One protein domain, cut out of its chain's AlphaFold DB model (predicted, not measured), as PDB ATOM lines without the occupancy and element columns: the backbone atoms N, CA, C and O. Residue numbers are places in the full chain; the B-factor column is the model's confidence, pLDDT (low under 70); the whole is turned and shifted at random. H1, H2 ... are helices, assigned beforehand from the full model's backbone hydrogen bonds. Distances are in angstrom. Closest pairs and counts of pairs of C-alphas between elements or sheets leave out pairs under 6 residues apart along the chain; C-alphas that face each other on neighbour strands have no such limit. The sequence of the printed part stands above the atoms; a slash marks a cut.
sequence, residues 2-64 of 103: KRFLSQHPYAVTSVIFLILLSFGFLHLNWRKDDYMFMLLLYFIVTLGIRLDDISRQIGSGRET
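What this domain is: This is residues 2 to 64 of the 103 residues of an uncharacterized protein of Desulfobacteraceae bacterium (UniProt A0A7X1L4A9). A long helical hairpin, with H3 the longer arm and H2 folded back beside it; a short helix, H1, stands at a corner at the beginning of H2. The last part of H3 and the tail after it, residues 54 to 64, stick out. The printed part has 63 residues with three named helices, H1, H2, H3 in chain order, and no named strand; the class is all helix. It is loose, with a radius of gyration of the C-alphas of 15.3 A, and only just flat, spanning 51 by 26 by 8 A.

How they stand to each other: The longest helix, H3, residues 32 to 59, touches H2, residues 9 to 27, with residues 38 to 49 alone. Their closest C-alphas, those of Tyr 42 and Phe 17, are 7.1 A apart. The two form a helical hairpin, at a shallow tilt of 10 degrees, opposite ways. H1, residues 2 to 7, is close to but not clearly touching H2; their closest C-alphas, those of Leu 5 and Val 12, are 6.5 A apart. Their lines are about perpendicular, at 74 degrees. H1 and H3 are apart. In H2 and H3 every O i to N i+4 pair is within hydrogen-bond range; in H1, 1 of 2 is.

Where its parts are: H3 is 39.6 A long from C-alpha 32 at (31.134, 39.482, -33.032) to C-alpha 59 at (15.630, 17.466, -62.010). H2 is 27.2 A long, and H1, 9.4 A long, begins at C-alpha 2 at (30.988, 5.518, -45.421).

The domain as a whole: The two C-alphas farthest apart, those of Asn 29 and Thr 64, are 51.0 A apart. The printed part has no cut, and both links, H1 to H2 and H2 to H3, are tight. Mean pLDDT of the printed part is 70.4; residues 2 to 12, 14, 28 to 29, 53 and 55 to 64 are under 70.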
ATOM      1  N   LYS A   2      31.180   4.651 -44.231       44.47
ATOM      2  CA  LYS A   2      30.988   5.518 -45.421       44.47
ATOM      3  C   LYS A   2      29.527   5.819 -45.817       44.47
ATOM      4  O   LYS A   2      29.273   6.866 -46.390       44.47
ATOM      5  N   ARG A   3      28.568   4.936 -45.496       50.38
ATOM      6  CA  ARG A   3      27.158   5.086 -45.918       50.38
ATOM      7  C   ARG A   3      26.375   6.175 -45.167       50.38
ATOM      8  O   ARG A   3      25.471   6.749 -45.753       50.38
ATOM      9  N   PHE A   4      26.765   6.520 -43.936       46.97
ATOM     10  CA  PHE A   4      26.088   7.576 -43.165       46.97
ATOM     11  C   PHE A   4      26.394   8.991 -43.684       46.97
ATOM     12  O   PHE A   4      25.522   9.852 -43.626       46.97
ATOM     13  N   LEU A   5      27.584   9.224 -44.259       49.16
ATOM     14  CA  LEU A   5      27.914  10.512 -44.889       49.16
ATOM     15  C   LEU A   5      27.124  10.762 -46.181       49.16
ATOM     16  O   LEU A   5      26.838  11.909 -46.501       49.16
ATOM     17  N   SER A   6      26.749   9.707 -46.908       52.03
ATOM     18  CA  SER A   6      25.951   9.836 -48.135       52.03
ATOM     19  C   SER A   6      24.451   9.989 -47.878       52.03
ATOM     20  O   SER A   6      23.735  10.385 -48.789       52.03
ATOM     21  N   GLN A   7      23.971   9.665 -46.673       55.06
ATOM     22  CA  GLN A   7      22.536   9.625 -46.376       55.06
ATOM     23  C   GLN A   7      21.995  10.957 -45.833       55.06
ATOM     24  O   GLN A   7      20.810  11.231 -45.988       55.06
ATOM     25  N   HIS A   8      22.853  11.822 -45.274       57.69
ATOM     26  CA  HIS A   8      22.473  13.165 -44.816       57.69
ATOM     27  C   HIS A   8      23.589  14.195 -45.086       57.69
ATOM     28  O   HIS A   8      24.386  14.475 -44.185       57.69
ATOM     29  N   PRO A   9      23.644  14.807 -46.287       63.62
ATOM     30  CA  PRO A   9      24.632  15.848 -46.605       63.62
ATOM     31  C   PRO A   9      24.583  17.018 -45.605       63.62
ATOM     32  O   PRO A   9      25.620  17.558 -45.226       63.62
ATOM     33  N   TYR A  10      23.392  17.311 -45.078       62.25
ATOM     34  CA  TYR A  10      23.144  18.315 -44.042       62.25
ATOM     35  C   TYR A  10      23.879  18.050 -42.718       62.25
ATOM     36  O   TYR A  10      24.340  18.984 -42.065       62.25
ATOM     37  N   ALA A  11      24.007  16.784 -42.309       62.69
ATOM     38  CA  ALA A  11      24.670  16.434 -41.054       62.69
ATOM     39  C   ALA A  11      26.185  16.656 -41.154       62.69
ATOM     40  O   ALA A  11      26.809  17.134 -40.210       62.69
ATOM     41  N   VAL A  12      26.769  16.371 -42.320       69.38
ATOM     42  CA  VAL A  12      28.204  16.546 -42.566       69.38
ATOM     43  C   VAL A  12      28.572  18.028 -42.557       69.38
ATOM     44  O   VAL A  12      29.527  18.421 -41.888       69.38
ATOM     45  N   THR A  13      27.792  18.870 -43.235       71.81
ATOM     46  CA  THR A  13      28.064  20.311 -43.295       71.81
ATOM     47  C   THR A  13      27.885  21.001 -41.952       71.81
ATOM     48  O   THR A  13      28.702  21.852 -41.605       71.81
ATOM     49  N   SER A  14      26.895  20.594 -41.155       68.81
ATOM     50  CA  SER A  14      26.732  21.111 -39.791       68.81
ATOM     51  C   SER A  14      27.877  20.693 -38.870       68.81
ATOM     52  O   SER A  14      28.344  21.513 -38.086       68.81
ATOM     53  N   VAL A  15      28.384  19.461 -38.985       79.94
ATOM     54  CA  VAL A  15      29.544  18.998 -38.202       79.94
ATOM     55  C   VAL A  15      30.811  19.771 -38.573       79.94
ATOM     56  O   VAL A  15      31.543  20.197 -37.684       79.94
ATOM     57  N   ILE A  16      31.056  20.015 -39.865       80.12
ATOM     58  CA  ILE A  16      32.201  20.821 -40.324       80.12
ATOM     59  C   ILE A  16      32.110  22.252 -39.778       80.12
ATOM     60  O   ILE A  16      33.099  22.779 -39.267       80.12
ATOM     61  N   PHE A  17      30.925  22.863 -39.829       80.75
ATOM     62  CA  PHE A  17      30.710  24.200 -39.276       80.75
ATOM     63  C   PHE A  17      30.895  24.251 -37.762       80.75
ATOM     64  O   PHE A  17      31.493  25.198 -37.261       80.75
ATOM     65  N   LEU A  18      30.439  23.226 -37.042       83.19
ATOM     66  CA  LEU A  18      30.632  23.110 -35.599       83.19
ATOM     67  C   LEU A  18      32.126  23.063 -35.246       83.19
ATOM     68  O   LEU A  18      32.565  23.780 -34.352       83.19
ATOM     69  N   ILE A  19      32.914  22.279 -35.990       84.12
ATOM     70  CA  ILE A  19      34.369  22.181 -35.807       84.12
ATOM     71  C   ILE A  19      35.040  23.533 -36.071       84.12
ATOM     72  O   ILE A  19      35.854  23.972 -35.258       84.12
ATOM     73  N   LEU A  20      34.682  24.220 -37.162       82.75
ATOM     74  CA  LEU A  20      35.207  25.557 -37.456       82.75
ATOM     75  C   LEU A  20      34.862  26.563 -36.352       82.75
ATOM     76  O   LEU A  20      35.703  27.378 -35.984       82.75
ATOM     77  N   LEU A  21      33.642  26.508 -35.820       79.69
ATOM     78  CA  LEU A  21      33.167  27.429 -34.791       79.69
ATOM     79  C   LEU A  21      33.868  27.175 -33.450       79.69
ATOM     80  O   LEU A  21      34.299  28.124 -32.797       79.69
ATOM     81  N   SER A  22      34.078  25.908 -33.081       80.62
ATOM     82  CA  SER A  22      34.903  25.538 -31.925       80.62
ATOM     83  C   SER A  22      36.353  25.991 -32.089       80.62
ATOM     84  O   SER A  22      36.932  26.517 -31.143       80.62
ATOM     85  N   PHE A  23      36.938  25.841 -33.280       81.44
ATOM     86  CA  PHE A  23      38.315  26.265 -33.543       81.44
ATOM     87  C   PHE A  23      38.469  27.794 -33.536       81.44
ATOM     88  O   PHE A  23      39.415  28.319 -32.951       81.44
ATOM     89  N   GLY A  24      37.508  28.517 -34.116       74.75
ATOM     90  CA  GLY A  24      37.454  29.979 -34.092       74.75
ATOM     91  C   GLY A  24      37.319  30.544 -32.674       74.75
ATOM     92  O   GLY A  24      37.999  31.511 -32.325       74.75
ATOM     93  N   PHE A  25      36.520  29.882 -31.832       72.06
ATOM     94  CA  PHE A  25      36.362  30.228 -30.418       72.06
ATOM     95  C   PHE A  25      37.629  29.950 -29.594       72.06
ATOM     96  O   PHE A  25      38.052  30.800 -28.816       72.06
ATOM     97  N   LEU A  26      38.248  28.777 -29.765       74.25
ATOM     98  CA  LEU A  26      39.402  28.352 -28.963       74.25
ATOM     99  C   LEU A  26      40.718  29.018 -29.374       74.25
ATOM    100  O   LEU A  26      41.578  29.217 -28.520       74.25
ATOM    101  N   HIS A  27      40.911  29.313 -30.662       70.94
ATOM    102  CA  HIS A  27      42.237  29.657 -31.183       70.94
ATOM    103  C   HIS A  27      42.344  31.058 -31.794       70.94
ATOM    104  O   HIS A  27      43.435  31.621 -31.794       70.94
ATOM    105  N   LEU A  28      41.246  31.641 -32.293       69.31
ATOM    106  CA  LEU A  28      41.302  32.879 -33.087       69.31
ATOM    107  C   LEU A  28      40.765  34.134 -32.384       69.31
ATOM    108  O   LEU A  28      40.874  35.217 -32.952       69.31
ATOM    109  N   ASN A  29      40.236  34.029 -31.157       66.81
ATOM    110  CA  ASN A  29      39.678  35.173 -30.415       66.81
ATOM    111  C   ASN A  29      38.646  35.969 -31.243       66.81
ATOM    112  O   ASN A  29      38.613  37.201 -31.223       66.81
ATOM    113  N   TRP A  30      37.824  35.244 -32.009       73.44
ATOM    114  CA  TRP A  30      36.847  35.835 -32.917       73.44
ATOM    115  C   TRP A  30      35.966  36.869 -32.223       73.44
ATOM    116  O   TRP A  30      35.419  36.644 -31.139       73.44
ATOM    117  N   ARG A  31      35.827  38.026 -32.870       72.75
ATOM    118  CA  ARG A  31      34.912  39.086 -32.453       72.75
ATOM    119  C   ARG A  31      33.519  38.809 -33.014       72.75
ATOM    120  O   ARG A  31      33.317  37.933 -33.850       72.75
ATOM    121  N   LYS A  32      32.529  39.582 -32.558       74.75
ATOM    122  CA  LYS A  32      31.134  39.482 -33.032       74.75
ATOM    123  C   LYS A  32      31.012  39.494 -34.560       74.75
ATOM    124  O   LYS A  32      30.182  38.766 -35.094       74.75
ATOM    125  N   ASP A  33      31.855  40.275 -35.229       78.06
ATOM    126  CA  ASP A  33      31.866  40.417 -36.686       78.06
ATOM    127  C   ASP A  33      32.233  39.090 -37.386       78.06
ATOM    128  O   ASP A  33      31.578  38.696 -38.353       78.06
ATOM    129  N   ASP A  34      33.191  38.339 -36.833       80.00
ATOM    130  CA  ASP A  34      33.643  37.049 -37.369       80.00
ATOM    131  C   ASP A  34      32.575  35.956 -37.204       80.00
ATOM    132  O   ASP A  34      32.334  35.159 -38.114       80.00
ATOM    133  N   TYR A  35      31.860  35.951 -36.072       78.12
ATOM    134  CA  TYR A  35      30.726  35.044 -35.865       78.12
ATOM    135  C   TYR A  35      29.554  35.365 -36.788       78.12
ATOM    136  O   TYR A  35      28.898  34.450 -37.284       78.12
ATOM    137  N   MET A  36      29.292  36.650 -37.039       79.94
ATOM    138  CA  MET A  36      28.235  37.070 -37.956       79.94
ATOM    139  C   MET A  36      28.561  36.645 -39.391       79.94
ATOM    140  O   MET A  36      27.690  36.131 -40.094       79.94
ATOM    141  N   PHE A  37      29.826  36.773 -39.799       81.75
ATOM    142  CA  PHE A  37      30.307  36.284 -41.089       81.75
ATOM    143  C   PHE A  37      30.219  34.757 -41.201       81.75
ATOM    144  O   PHE A  37      29.735  34.239 -42.205       81.75
ATOM    145  N   MET A  38      30.601  34.021 -40.157       82.94
ATOM    146  CA  MET A  38      30.438  32.566 -40.118       82.94
ATOM    147  C   MET A  38      28.978  32.133 -40.199       82.94
ATOM    148  O   MET A  38      28.658  31.182 -40.907       82.94
ATOM    149  N   LEU A  39      28.076  32.835 -39.516       81.75
ATOM    150  CA  LEU A  39      26.648  32.545 -39.579       81.75
ATOM    151  C   LEU A  39      26.085  32.809 -40.982       81.75
ATOM    152  O   LEU A  39      25.290  32.018 -41.488       81.75
ATOM    153  N   LEU A  40      26.542  33.879 -41.638       83.94
ATOM    154  CA  LEU A  40      26.204  34.180 -43.027       83.94
ATOM    155  C   LEU A  40      26.723  33.090 -43.976       83.94
ATOM    156  O   LEU A  40      25.989  32.626 -44.846       83.94
ATOM    157  N   LEU A  41      27.962  32.637 -43.784       84.25
ATOM    158  CA  LEU A  41      28.560  31.568 -44.580       84.25
ATOM    159  C   LEU A  41      27.795  30.250 -44.397       84.25
ATOM    160  O   LEU A  41      27.490  29.574 -45.379       84.25
ATOM    161  N   TYR A  42      27.424  29.914 -43.159       83.00
ATOM    162  CA  TYR A  42      26.576  28.761 -42.856       83.00
ATOM    163  C   TYR A  42      25.234  28.863 -43.580       83.00
ATOM    164  O   TYR A  42      24.780  27.896 -44.194       83.00
ATOM    165  N   PHE A  43      24.615  30.045 -43.566       80.25
ATOM    166  CA  PHE A  43      23.350  30.283 -44.250       80.25
ATOM    167  C   PHE A  43      23.470  30.079 -45.764       80.25
ATOM    168  O   PHE A  43      22.671  29.347 -46.334       80.25
ATOM    169  N   ILE A  44      24.494  30.641 -46.413       84.00
ATOM    170  CA  ILE A  44      24.707  30.491 -47.863       84.00
ATOM    171  C   ILE A  44      24.963  29.026 -48.238       84.00
ATOM    172  O   ILE A  44      24.364  28.523 -49.186       84.00
ATOM    173  N   VAL A  45      25.811  28.318 -47.486       81.81
ATOM    174  CA  VAL A  45      26.127  26.906 -47.752       81.81
ATOM    175  C   VAL A  45      24.900  26.018 -47.546       81.81
ATOM    176  O   VAL A  45      24.603  25.174 -48.390       81.81
ATOM    177  N   THR A  46      24.144  26.220 -46.465       78.00
ATOM    178  CA  THR A  46      22.907  25.461 -46.214       78.00
ATOM    179  C   THR A  46      21.818  25.767 -47.238       78.00
ATOM    180  O   THR A  46      21.110  24.844 -47.646       78.00
ATOM    181  N   LEU A  47      21.709  27.016 -47.707       80.31
ATOM    182  CA  LEU A  47      20.841  27.367 -48.830       80.31
ATOM    183  C   LEU A  47      21.280  26.657 -50.106       80.31
ATOM    184  O   LEU A  47      20.433  26.118 -50.801       80.31
ATOM    185  N   GLY A  48      22.583  26.636 -50.395       80.00
ATOM    186  CA  GLY A  48      23.149  25.962 -51.560       80.00
ATOM    187  C   GLY A  48      22.809  24.475 -51.580       80.00
ATOM    188  O   GLY A  48      22.314  23.986 -52.585       80.00
ATOM    189  N   ILE A  49      22.966  23.780 -50.450       74.56
ATOM    190  CA  ILE A  49      22.598  22.358 -50.323       74.56
ATOM    191  C   ILE A  49      21.087  22.165 -50.464       74.56
ATOM    192  O   ILE A  49      20.650  21.229 -51.119       74.56
ATOM    193  N   ARG A  50      20.271  23.047 -49.873       74.06
ATOM    194  CA  ARG A  50      18.808  22.958 -49.984       74.06
ATOM    195  C   ARG A  50      18.331  23.226 -51.412       74.06
ATOM    196  O   ARG A  50      17.411  22.563 -51.873       74.06
ATOM    197  N   LEU A  51      18.936  24.188 -52.103       77.44
ATOM    198  CA  LEU A  51      18.658  24.487 -53.506       77.44
ATOM    199  C   LEU A  51      19.137  23.357 -54.413       77.44
ATOM    200  O   LEU A  51      18.416  23.015 -55.340       77.44
ATOM    201  N   ASP A  52      20.291  22.753 -54.127       71.25
ATOM    202  CA  ASP A  52      20.785  21.559 -54.815       71.25
ATOM    203  C   ASP A  52      19.821  20.382 -54.632       71.25
ATOM    204  O   ASP A  52      19.408  19.789 -55.618       71.25
ATOM    205  N   ASP A  53      19.351  20.118 -53.412       68.62
ATOM    206  CA  ASP A  53      18.381  19.057 -53.107       68.62
ATOM    207  C   ASP A  53      17.006  19.316 -53.749       68.62
ATOM    208  O   ASP A  53      16.399  18.405 -54.305       68.62
ATOM    209  N   ILE A  54      16.536  20.570 -53.774       70.44
ATOM    210  CA  ILE A  54      15.330  20.968 -54.523       70.44
ATOM    211  C   ILE A  54      15.559  20.807 -56.031       70.44
ATOM    212  O   ILE A  54      14.700  20.270 -56.725       70.44
ATOM    213  N   SER A  55      16.708  21.237 -56.555       65.06
ATOM    214  CA  SER A  55      17.062  21.077 -57.969       65.06
ATOM    215  C   SER A  55      17.189  19.610 -58.345       65.06
ATOM    216  O   SER A  55      16.825  19.230 -59.452       65.06
ATOM    217  N   ARG A  56      17.639  18.776 -57.407       63.84
ATOM    218  CA  ARG A  56      17.742  17.343 -57.563       63.84
ATOM    219  C   ARG A  56      16.362  16.731 -57.513       63.84
ATOM    220  O   ARG A  56      16.077  16.004 -58.430       63.84
ATOM    221  N   GLN A  57      15.469  17.088 -56.593       62.78
ATOM    222  CA  GLN A  57      14.072  16.626 -56.609       62.78
ATOM    223  C   GLN A  57      13.308  17.044 -57.871       62.78
ATOM    224  O   GLN A  57      12.512  16.267 -58.396       62.78
ATOM    225  N   ILE A  58      13.542  18.258 -58.371       63.28
ATOM    226  CA  ILE A  58      12.899  18.764 -59.589       63.28
ATOM    227  C   ILE A  58      13.537  18.149 -60.847       63.28
ATOM    228  O   ILE A  58      12.825  17.730 -61.757       63.28
ATOM    229  N   GLY A  59      14.865  18.048 -60.901       56.47
ATOM    230  CA  GLY A  59      15.630  17.466 -62.010       56.47
ATOM    231  C   GLY A  59      15.583  15.936 -62.053       56.47
ATOM    232  O   GLY A  59      15.592  15.349 -63.130       56.47
ATOM    233  N   SER A  60      15.436  15.286 -60.899       55.28
ATOM    234  CA  SER A  60      15.156  13.858 -60.720       55.28
ATOM    235  C   SER A  60      13.658  13.568 -60.736       55.28
ATOM    236  O   SER A  60      13.245  12.521 -60.234       55.28
ATOM    237  N   GLY A  61      12.837  14.447 -61.326       51.06
ATOM    238  CA  GLY A  61      11.390  14.289 -61.508       51.06
ATOM    239  C   GLY A  61      10.959  13.067 -62.337       51.06
ATOM    240  O   GLY A  61       9.900  13.092 -62.961       51.06
ATOM    241  N   ARG A  62      11.777  12.011 -62.396       49.03
ATOM    242  CA  ARG A  62      11.530  10.749 -63.083       49.03
ATOM    243  C   ARG A  62      12.514   9.622 -62.745       49.03
ATOM    244  O   ARG A  62      12.610   8.682 -63.524       49.03
ATOM    245  N   GLU A  63      13.225   9.656 -61.617       50.62
ATOM    246  CA  GLU A  63      13.870   8.425 -61.132       50.62
ATOM    247  C   GLU A  63      12.799   7.561 -60.458       50.62
ATOM    248  O   GLU A  63      12.631   7.540 -59.241       50.62
ATOM    249  N   THR A  64      12.005   6.888 -61.291       50.06
ATOM    250  CA  THR A  64      11.238   5.721 -60.866       50.06
ATOM    251  C   THR A  64      12.195   4.774 -60.140       50.06
ATOM    252  O   THR A  64      13.270   4.483 -60.674       50.06
TER     253      THR A  64